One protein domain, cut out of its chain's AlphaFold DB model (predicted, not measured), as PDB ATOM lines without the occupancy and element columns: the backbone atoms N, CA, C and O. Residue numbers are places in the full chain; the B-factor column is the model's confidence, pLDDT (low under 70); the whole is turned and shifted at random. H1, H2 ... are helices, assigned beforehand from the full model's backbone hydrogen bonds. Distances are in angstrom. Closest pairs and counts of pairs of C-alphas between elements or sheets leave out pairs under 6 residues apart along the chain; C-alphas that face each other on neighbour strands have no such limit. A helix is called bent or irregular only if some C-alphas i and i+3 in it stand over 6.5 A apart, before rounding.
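Overview. This is residues 42 to 115 of the 252 residues of the protein "ACP6 protein" of Symbiodinium sp. CCMP2456 (UniProt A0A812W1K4). Two helices, H3 and the long H5, cross steeply and make the core, and H1 packs about perpendicular on the earlier part of H5, so that the centres of H1, H3 and H5 make a triangle. Two short helices of four residues, H2 and H4, lie at the rim near H3, and in the link before H4 residues 82 to 87 stick out, of which 82 belongs to H3. The printed part has 74 residues with five named helices, in the order H1, H2, H3, H4, H5, and no named strand; the class is all helix. The whole is compact, with a radius of gyration of the C-alphas of 12.6 A and spans of 38 by 30 by 23 A.

Arrangement. H1, residues 43 to 51, touches H5, residues 96 to 113, which meets it with residues 98 to 105 alone. The closest C-alphas are those of Thr 47 and His 98, 6.0 A apart, and the lines are about perpendicular at 73 degrees, only just. H1 is close to but not clearly touching H3, residues 70 to 82; the closest C-alphas, of Leu 51 and Gly 73, are 5.7 A apart. H2, residues 55 to 58, is near H3 and apart from H1 and H5. H3 touches H5 at a steep tilt of 48 degrees, opposite ways, with the C-alphas of Tyr 74 and Ala 102 closest at 5.2 A. H4, residues 90 to 93, is close to but not clearly touching H3, the closest C-alphas being those of Leu 77 and Val 92, 7.1 A apart. H4 and H5 meet only through their link. In H1 and H3 every O i to N i+4 pair is within hydrogen-bond range, in H5 12 of 14 are, and H2 and H4 are too short for such a pair.

Along the chain. H1 begins with C-alpha 43 at (21.908, 126.967, 33.683) and is 12.4 A long. H2 runs from Pro 55 to Ser 58. H3 begins with C-alpha 70 at (11.274, 120.193, 27.018) and is 18.0 A long. H4 runs from Ser 90 to Ala 93. H5 is 26.2 A long, ends with C-alpha 113 at (1.882, 129.791, 24.179), and is irregular: C-alphas 97 and 100 are 7.3 A apart.

Size, cuts and confidence. The two C-alphas farthest apart, of Thr 87 and Glu 115, are 38.5 A apart. The printed part has no cut. The link from H2 to H3, 11 residues, is long. The mean pLDDT of the printed part is 90.9, and residues 60 to 65, in that long link, are under 70.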
ATOM      1  N   GLY A  42      22.920 129.863  29.958       90.50
ATOM      2  CA  GLY A  42      23.469 129.524  31.276       90.50
ATOM      3  C   GLY A  42      22.964 128.175  31.804       90.50
ATOM      4  O   GLY A  42      23.059 127.156  31.122       90.50
ATOM      5  N   ALA A  43      22.394 128.176  33.011       89.56
ATOM      6  CA  ALA A  43      21.908 126.967  33.683       89.56
ATOM      7  C   ALA A  43      20.774 126.241  32.926       89.56
ATOM      8  O   ALA A  43      20.647 125.016  33.019       89.56
ATOM      9  N   LEU A  44      19.955 126.968  32.151       93.12
ATOM     10  CA  LEU A  44      18.915 126.350  31.321       93.12
ATOM     11  C   LEU A  44      19.515 125.644  30.102       93.12
ATOM     12  O   LEU A  44      19.077 124.542  29.775       93.12
ATOM     13  N   ALA A  45      20.546 126.221  29.478       94.00
ATOM     14  CA  ALA A  45      21.280 125.569  28.392       94.00
ATOM     15  C   ALA A  45      21.988 124.294  28.874       94.00
ATOM     16  O   ALA A  45      21.947 123.265  28.202       94.00
ATOM     17  N   GLU A  46      22.591 124.339  30.067       95.38
ATOM     18  CA  GLU A  46      23.182 123.154  30.693       95.38
ATOM     19  C   GLU A  46      22.124 122.069  30.922       95.38
ATOM     20  O   GLU A  46      22.305 120.925  30.503       95.38
ATOM     21  N   THR A  47      20.996 122.439  31.533       96.38
ATOM     22  CA  THR A  47      19.876 121.525  31.780       96.38
ATOM     23  C   THR A  47      19.375 120.894  30.484       96.38
ATOM     24  O   THR A  47      19.242 119.671  30.407       96.38
ATOM     25  N   ARG A  48      19.168 121.702  29.439       95.38
ATOM     26  CA  ARG A  48      18.801 121.212  28.110       95.38
ATOM     27  C   ARG A  48      19.807 120.186  27.603       95.38
ATOM     28  O   ARG A  48      19.409 119.085  27.247       95.38
ATOM     29  N   GLY A  49      21.100 120.512  27.631       95.25
ATOM     30  CA  GLY A  49      22.162 119.631  27.144       95.25
ATOM     31  C   GLY A  49      22.272 118.303  27.900       95.25
ATOM     32  O   GLY A  49      22.774 117.327  27.343       95.25
ATOM     33  N   LYS A  50      21.805 118.236  29.152       96.06
ATOM     34  CA  LYS A  50      21.682 116.986  29.919       96.06
ATOM     35  C   LYS A  50      20.454 116.186  29.493       96.06
ATOM     36  O   LYS A  50      20.580 114.991  29.241       96.06
ATOM     37  N   LEU A  51      19.301 116.842  29.375       95.44
ATOM     38  CA  LEU A  51      18.045 116.210  28.962       95.44
ATOM     39  C   LEU A  51      18.118 115.665  27.533       95.44
ATOM     40  O   LEU A  51      17.660 114.557  27.287       95.44
ATOM     41  N   GLU A  52      18.740 116.397  26.605       94.44
ATOM     42  CA  GLU A  52      18.876 116.015  25.189       94.44
ATOM     43  C   GLU A  52      19.627 114.689  24.993       94.44
ATOM     44  O   GLU A  52      19.468 114.029  23.971       94.44
ATOM     45  N   ARG A  53      20.422 114.271  25.987       93.12
ATOM     46  CA  ARG A  53      21.176 113.008  25.981       93.12
ATOM     47  C   ARG A  53      20.373 111.817  26.494       93.12
ATOM     48  O   ARG A  53      20.911 110.712  26.553       93.12
ATOM     49  N   LEU A  54      19.123 112.021  26.909       91.50
ATOM     50  CA  LEU A  54      18.267 110.910  27.296       91.50
ATOM     51  C   LEU A  54      18.094 109.952  26.105       91.50
ATOM     52  O   LEU A  54      17.862 110.414  24.984       91.50
ATOM     53  N   PRO A  55      18.138 108.625  26.333       88.94
ATOM     54  CA  PRO A  55      18.013 107.639  25.259       88.94
ATOM     55  C   PRO A  55      16.755 107.807  24.404       88.94
ATOM     56  O   PRO A  55      16.776 107.480  23.220       88.94
ATOM     57  N   LEU A  56      15.680 108.360  24.977       87.38
ATOM     58  CA  LEU A  56      14.435 108.616  24.258       87.38
ATOM     59  C   LEU A  56      14.643 109.524  23.034       87.38
ATOM     60  O   LEU A  56      14.029 109.271  22.008       87.38
ATOM     61  N   PHE A  57      15.579 110.480  23.104       89.75
ATOM     62  CA  PHE A  57      15.915 111.413  22.021       89.75
ATOM     63  C   PHE A  57      16.957 110.879  21.033       89.75
ATOM     64  O   PHE A  57      17.313 111.564  20.081       89.75
ATOM     65  N   SER A  58      17.457 109.659  21.246       82.25
ATOM     66  CA  SER A  58      18.455 109.022  20.376       82.25
ATOM     67  C   SER A  58      17.827 108.149  19.278       82.25
ATOM     68  O   SER A  58      18.548 107.522  18.504       82.25
ATOM     69  N   ALA A  59      16.492 108.064  19.221       73.38
ATOM     70  CA  ALA A  59      15.775 107.244  18.250       73.38
ATOM     71  C   ALA A  59      15.868 107.817  16.814       73.38
ATOM     72  O   ALA A  59      15.931 109.037  16.648       73.38
ATOM     73  N   PRO A  60      15.831 106.968  15.763       69.88
ATOM     74  CA  PRO A  60      15.815 107.422  14.373       69.88
ATOM     75  C   PRO A  60      14.673 108.404  14.076       69.88
ATOM     76  O   PRO A  60      13.581 108.305  14.646       69.88
ATOM     77  N   ALA A  61      14.908 109.322  13.133       57.91
ATOM     78  CA  ALA A  61      13.894 110.261  12.661       57.91
ATOM     79  C   ALA A  61      12.634 109.511  12.178       57.91
ATOM     80  O   ALA A  61      12.733 108.592  11.367       57.91
ATOM     81  N   GLY A  62      11.458 109.898  12.684       56.78
ATOM     82  CA  GLY A  62      10.169 109.264  12.365       56.78
ATOM     83  C   GLY A  62       9.537 108.460  13.509       56.78
ATOM     84  O   GLY A  62       8.369 108.096  13.413       56.78
ATOM     85  N   VAL A  63      10.257 108.232  14.614       60.16
ATOM     86  CA  VAL A  63       9.686 107.719  15.873       60.16
ATOM     87  C   VAL A  63       9.281 108.905  16.758       60.16
ATOM     88  O   VAL A  63       9.991 109.910  16.781       60.16
ATOM     89  N   MET A  64       8.167 108.791  17.500       58.59
ATOM     90  CA  MET A  64       7.550 109.852  18.333       58.59
ATOM     91  C   MET A  64       8.544 110.633  19.224       58.59
ATOM     92  O   MET A  64       8.311 111.796  19.543       58.59
ATOM     93  N   TYR A  65       9.681 110.024  19.569       65.88
ATOM     94  CA  TYR A  65      10.679 110.572  20.486       65.88
ATOM     95  C   TYR A  65      12.016 110.983  19.835       65.88
ATOM     96  O   TYR A  65      12.939 111.335  20.547       65.88
ATOM     97  N   GLY A  66      12.149 111.032  18.506       71.56
ATOM     98  CA  GLY A  66      13.441 111.303  17.835       71.56
ATOM     99  C   GLY A  66      13.964 112.753  17.862       71.56
ATOM    100  O   GLY A  66      15.023 113.028  17.304       71.56
ATOM    101  N   LYS A  67      13.238 113.706  18.463       85.06
ATOM    102  CA  LYS A  67      13.650 115.117  18.586       85.06
ATOM    103  C   LYS A  67      13.452 115.600  20.017       85.06
ATOM    104  O   LYS A  67      12.448 115.273  20.650       85.06
ATOM    105  N   PHE A  68      14.387 116.417  20.499       91.12
ATOM    106  CA  PHE A  68      14.282 117.035  21.814       91.12
ATOM    107  C   PHE A  68      12.985 117.825  21.994       91.12
ATOM    108  O   PHE A  68      12.591 118.615  21.135       91.12
ATOM    109  N   SER A  69      12.372 117.634  23.159       91.38
ATOM    110  CA  SER A  69      11.241 118.407  23.653       91.38
ATOM    111  C   SER A  69      11.420 118.615  25.149       91.38
ATOM    112  O   SER A  69      11.634 117.653  25.894       91.38
ATOM    113  N   TRP A  70      11.290 119.866  25.594       94.62
ATOM    114  CA  TRP A  70      11.274 120.193  27.018       94.62
ATOM    115  C   TRP A  70      10.176 119.432  27.759       94.62
ATOM    116  O   TRP A  70      10.439 118.939  28.851       94.62
ATOM    117  N   LEU A  71       8.995 119.283  27.145       93.69
ATOM    118  CA  LEU A  71       7.875 118.546  27.728       93.69
ATOM    119  C   LEU A  71       8.252 117.085  27.979       93.69
ATOM    120  O   LEU A  71       8.068 116.608  29.086       93.69
ATOM    121  N   HIS A  72       8.857 116.401  27.004       93.75
ATOM    122  CA  HIS A  72       9.266 115.001  27.176       93.75
ATOM    123  C   HIS A  72      10.388 114.840  28.213       93.75
ATOM    124  O   HIS A  72      10.382 113.893  28.992       93.75
ATOM    125  N   GLY A  73      11.356 115.764  28.243       95.00
ATOM    126  CA  GLY A  73      12.421 115.736  29.248       95.00
ATOM    127  C   GLY A  73      11.882 115.943  30.668       95.00
ATOM    128  O   GLY A  73      12.258 115.218  31.587       95.00
ATOM    129  N   TYR A  74      10.977 116.907  30.831       95.62
ATOM    130  CA  TYR A  74      10.248 117.152  32.074       95.62
ATOM    131  C   TYR A  74       9.376 115.960  32.484       95.62
ATOM    132  O   TYR A  74       9.402 115.576  33.652       95.62
ATOM    133  N   ASP A  75       8.647 115.363  31.543       95.06
ATOM    134  CA  ASP A  75       7.730 114.253  31.797       95.06
ATOM    135  C   ASP A  75       8.471 113.034  32.356       95.06
ATOM    136  O   ASP A  75       8.091 112.511  33.400       95.06
ATOM    137  N   VAL A  76       9.619 112.664  31.772       95.31
ATOM    138  CA  VAL A  76      10.462 111.578  32.307       95.31
ATOM    139  C   VAL A  76      10.874 111.843  33.754       95.31
ATOM    140  O   VAL A  76      10.757 110.956  34.601       95.31
ATOM    141  N   LEU A  77      11.360 113.049  34.054       96.19
ATOM    142  CA  LEU A  77      11.801 113.391  35.406       96.19
ATOM    143  C   LEU A  77      10.640 113.394  36.404       96.19
ATOM    144  O   LEU A  77      10.791 112.898  37.519       96.19
ATOM    145  N   THR A  78       9.486 113.909  35.991       95.44
ATOM    146  CA  THR A  78       8.272 113.975  36.813       95.44
ATOM    147  C   THR A  78       7.711 112.586  37.083       95.44
ATOM    148  O   THR A  78       7.390 112.275  38.228       95.44
ATOM    149  N   CYS A  79       7.685 111.719  36.069       95.88
ATOM    150  CA  CYS A  79       7.261 110.332  36.201       95.88
ATOM    151  C   CYS A  79       8.098 109.593  37.247       95.88
ATOM    152  O   CYS A  79       7.537 109.013  38.172       95.88
ATOM    153  N   TYR A  80       9.431 109.637  37.159       96.12
ATOM    154  CA  TYR A  80      10.275 108.952  38.146       96.12
ATOM    155  C   TYR A  80      10.205 109.589  39.537       96.12
ATOM    156  O   TYR A  80      10.254 108.869  40.530       96.12
ATOM    157  N   ALA A  81      10.050 110.912  39.634       94.56
ATOM    158  CA  ALA A  81       9.847 111.572  40.922       94.56
ATOM    159  C   ALA A  81       8.524 111.156  41.597       94.56
ATOM    160  O   ALA A  81       8.462 111.088  42.823       94.56
ATOM    161  N   ALA A  82       7.486 110.861  40.809       95.94
ATOM    162  CA  ALA A  82       6.187 110.409  41.301       95.94
ATOM    163  C   ALA A  82       6.153 108.925  41.714       95.94
ATOM    164  O   ALA A  82       5.228 108.527  42.417       95.94
ATOM    165  N   HIS A  83       7.152 108.131  41.315       96.12
ATOM    166  CA  HIS A  83       7.225 106.686  41.562       96.12
ATOM    167  C   HIS A  83       8.516 106.319  42.320       96.12
ATOM    168  O   HIS A  83       9.421 105.700  41.746       96.12
ATOM    169  N   PRO A  84       8.654 106.716  43.602       94.50
ATOM    170  CA  PRO A  84       9.863 106.472  44.396       94.50
ATOM    171  C   PRO A  84      10.154 104.982  44.641       94.50
ATOM    172  O   PRO A  84      11.268 104.623  45.020       94.50
ATOM    173  N   GLU A  85       9.167 104.110  44.446       96.94
ATOM    174  CA  GLU A  85       9.305 102.656  44.499       96.94
ATOM    175  C   GLU A  85      10.080 102.076  43.309       96.94
ATOM    176  O   GLU A  85      10.599 100.960  43.390       96.94
ATOM    177  N   LEU A  86      10.175 102.819  42.205       95.44
ATOM    178  CA  LEU A  86      10.916 102.408  41.024       95.44
ATOM    179  C   LEU A  86      12.366 102.878  41.125       95.44
ATOM    180  O   LEU A  86      12.659 104.019  41.469       95.44
ATOM    181  N   THR A  87      13.301 102.005  40.755       95.75
ATOM    182  CA  THR A  87      14.700 102.412  40.595       95.75
ATOM    183  C   THR A  87      14.868 103.078  39.228       95.75
ATOM    184  O   THR A  87      14.723 102.390  38.212       95.75
ATOM    185  N   PRO A  88      15.179 104.387  39.157       94.75
ATOM    186  CA  PRO A  88      15.390 105.044  37.879       94.75
ATOM    187  C   PRO A  88      16.620 104.463  37.166       94.75
ATOM    188  O   PRO A  88      17.637 104.189  37.815       94.75
ATOM    189  N   PRO A  89      16.586 104.323  35.829       94.50
ATOM    190  CA  PRO A  89      17.776 104.052  35.040       94.50
ATOM    191  C   PRO A  89      18.876 105.061  35.366       94.50
ATOM    192  O   PRO A  89      18.598 106.236  35.618       94.50
ATOM    193  N   SER A  90      20.137 104.632  35.302       94.38
ATOM    194  CA  SER A  90      21.288 105.489  35.625       94.38
ATOM    195  C   SER A  90      21.309 106.794  34.822       94.38
ATOM    196  O   SER A  90      21.680 107.837  35.355       94.38
ATOM    197  N   SER A  91      20.850 106.755  33.567       93.25
ATOM    198  CA  SER A  91      20.704 107.928  32.702       93.25
ATOM    199  C   SER A  91      19.719 108.965  33.243       93.25
ATOM    200  O   SER A  91      19.969 110.153  33.082       93.25
ATOM    201  N   VAL A  92      18.638 108.535  33.900       95.19
ATOM    202  CA  VAL A  92      17.636 109.411  34.523       95.19
ATOM    203  C   VAL A  92      18.100 109.856  35.908       95.19
ATOM    204  O   VAL A  92      18.050 111.043  36.223       95.19
ATOM    205  N   ALA A  93      18.626 108.931  36.717       95.56
ATOM    206  CA  ALA A  93      19.144 109.231  38.052       95.56
ATOM    207  C   ALA A  93      20.226 110.324  38.016       95.56
ATOM    208  O   ALA A  93      20.217 111.243  38.833       95.56
ATOM    209  N   ALA A  94      21.114 110.272  37.016       95.88
ATOM    210  CA  ALA A  94      22.194 111.240  36.826       95.88
ATOM    211  C   ALA A  94      21.715 112.671  36.530       95.88
ATOM    212  O   ALA A  94      22.504 113.609  36.648       95.88
ATOM    213  N   ILE A  95      20.453 112.849  36.129       96.56
ATOM    214  CA  ILE A  95      19.895 114.153  35.759       96.56
ATOM    215  C   ILE A  95      18.687 114.564  36.614       96.56
ATOM    216  O   ILE A  95      18.101 115.611  36.359       96.56
ATOM    217  N   ALA A  96      18.329 113.792  37.646       95.81
ATOM    218  CA  ALA A  96      17.154 114.046  38.484       95.81
ATOM    219  C   ALA A  96      17.143 115.457  39.105       95.81
ATOM    220  O   ALA A  96      16.098 116.102  39.180       95.81
ATOM    221  N   ALA A  97      18.319 115.986  39.465       96.12
ATOM    222  CA  ALA A  97      18.477 117.334  40.018       96.12
ATOM    223  C   ALA A  97      18.040 118.463  39.060       96.12
ATOM    224  O   ALA A  97      17.787 119.581  39.505       96.12
ATOM    225  N   HIS A  98      17.912 118.186  37.760       97.12
ATOM    226  CA  HIS A  98      17.442 119.154  36.769       97.12
ATOM    227  C   HIS A  98      15.908 119.259  36.683       97.12
ATOM    228  O   HIS A  98      15.405 120.127  35.968       97.12
ATOM    229  N   GLY A  99      15.159 118.426  37.418       95.88
ATOM    230  CA  GLY A  99      13.691 118.405  37.411       95.88
ATOM    231  C   GLY A  99      13.041 119.777  37.623       95.88
ATOM    232  O   GLY A  99      12.259 120.196  36.771       95.88
ATOM    233  N   PRO A 100      13.405 120.538  38.674       95.75
ATOM    234  CA  PRO A 100      12.835 121.866  38.915       95.75
ATOM    235  C   PRO A 100      13.080 122.866  37.776       95.75
ATOM    236  O   PRO A 100      12.204 123.670  37.456       95.75
ATOM    237  N   ALA A 101      14.252 122.808  37.134       96.06
ATOM    238  CA  ALA A 101      14.579 123.672  36.002       96.06
ATOM    239  C   ALA A 101      13.776 123.284  34.750       96.06
ATOM    240  O   ALA A 101      13.237 124.161  34.073       96.06
ATOM    241  N   ALA A 102      13.635 121.981  34.477       96.50
ATOM    242  CA  ALA A 102      12.801 121.472  33.393       96.50
ATOM    243  C   ALA A 102      11.323 121.854  33.586       96.50
ATOM    244  O   ALA A 102      10.715 122.400  32.668       96.50
ATOM    245  N   ALA A 103      10.782 121.656  34.793       95.56
ATOM    246  CA  ALA A 103       9.415 122.028  35.153       95.56
ATOM    247  C   ALA A 103       9.165 123.530  34.965       95.56
ATOM    248  O   ALA A 103       8.219 123.929  34.289       95.56
ATOM    249  N   SER A 104      10.061 124.370  35.491       95.44
ATOM    250  CA  SER A 104       9.968 125.832  35.368       95.44
ATOM    251  C   SER A 104      10.027 126.301  33.911       95.44
ATOM    252  O   SER A 104       9.352 127.260  33.529       95.44
ATOM    253  N   GLN A 105      10.835 125.636  33.083       95.50
ATOM    254  CA  GLN A 105      10.942 125.959  31.666       95.50
ATOM    255  C   GLN A 105       9.690 125.531  30.898       95.50
ATOM    256  O   GLN A 105       9.157 126.339  30.144       95.50
ATOM    257  N   VAL A 106       9.186 124.312  31.110       95.50
ATOM    258  CA  VAL A 106       7.942 123.832  30.486       95.50
ATOM    259  C   VAL A 106       6.764 124.727  30.862       95.50
ATOM    260  O   VAL A 106       6.082 125.235  29.973       95.50
ATOM    261  N   LEU A 107       6.595 125.014  32.153       95.94
ATOM    262  CA  LEU A 107       5.561 125.906  32.666       95.94
ATOM    263  C   LEU A 107       5.579 127.268  31.969       95.94
ATOM    264  O   LEU A 107       4.554 127.730  31.473       95.94
ATOM    265  N   TRP A 108       6.750 127.899  31.894       94.94
ATOM    266  CA  TRP A 108       6.880 129.195  31.243       94.94
ATOM    267  C   TRP A 108       6.615 129.125  29.736       94.94
ATOM    268  O   TRP A 108       5.935 130.003  29.213       94.94
ATOM    269  N   ARG A 109       7.096 128.095  29.024       94.12
ATOM    270  CA  ARG A 109       6.848 127.962  27.576       94.12
ATOM    271  C   ARG A 109       5.352 127.908  27.290       94.12
ATOM    272  O   ARG A 109       4.851 128.704  26.505       94.12
ATOM    273  N   PHE A 110       4.637 127.028  27.987       94.44
ATOM    274  CA  PHE A 110       3.188 126.913  27.845       94.44
ATOM    275  C   PHE A 110       2.459 128.166  28.321       94.44
ATOM    276  O   PHE A 110       1.455 128.545  27.718       94.44
ATOM    277  N   SER A 111       2.975 128.868  29.336       93.44
ATOM    278  CA  SER A 111       2.404 130.156  29.723       93.44
ATOM    279  C   SER A 111       2.475 131.142  28.559       93.44
ATOM    280  O   SER A 111       1.458 131.766  28.287       93.44
ATOM    281  N   GLN A 112       3.605 131.224  27.840       92.12
ATOM    282  CA  GLN A 112       3.747 132.078  26.652       92.12
ATOM    283  C   GLN A 112       2.847 131.629  25.496       92.12
ATOM    284  O   GLN A 112       2.238 132.463  24.834       92.12
ATOM    285  N   TYR A 113       2.732 130.320  25.252       93.19
ATOM    286  CA  TYR A 113       1.882 129.791  24.179       93.19
ATOM    287  C   TYR A 113       0.420 130.194  24.370       93.19
ATOM    288  O   TYR A 113      -0.234 130.640  23.433       93.19
ATOM    289  N   TYR A 114      -0.071 130.105  25.603       92.81
ATOM    290  CA  TYR A 114      -1.433 130.491  25.952       92.81
ATOM    291  C   TYR A 114      -1.600 132.000  26.203       92.81
ATOM    292  O   TYR A 114      -2.617 132.402  26.761       92.81
ATOM    293  N   GLU A 115      -0.608 132.838  25.870       90.62
ATOM    294  CA  GLU A 115      -0.814 134.286  25.671       90.62
ATOM    295  C   GLU A 115      -1.306 134.607  24.248       90.62
ATOM    296  O   GLU A 115      -1.770 135.715  23.997       90.62
TER     297      GLU A 115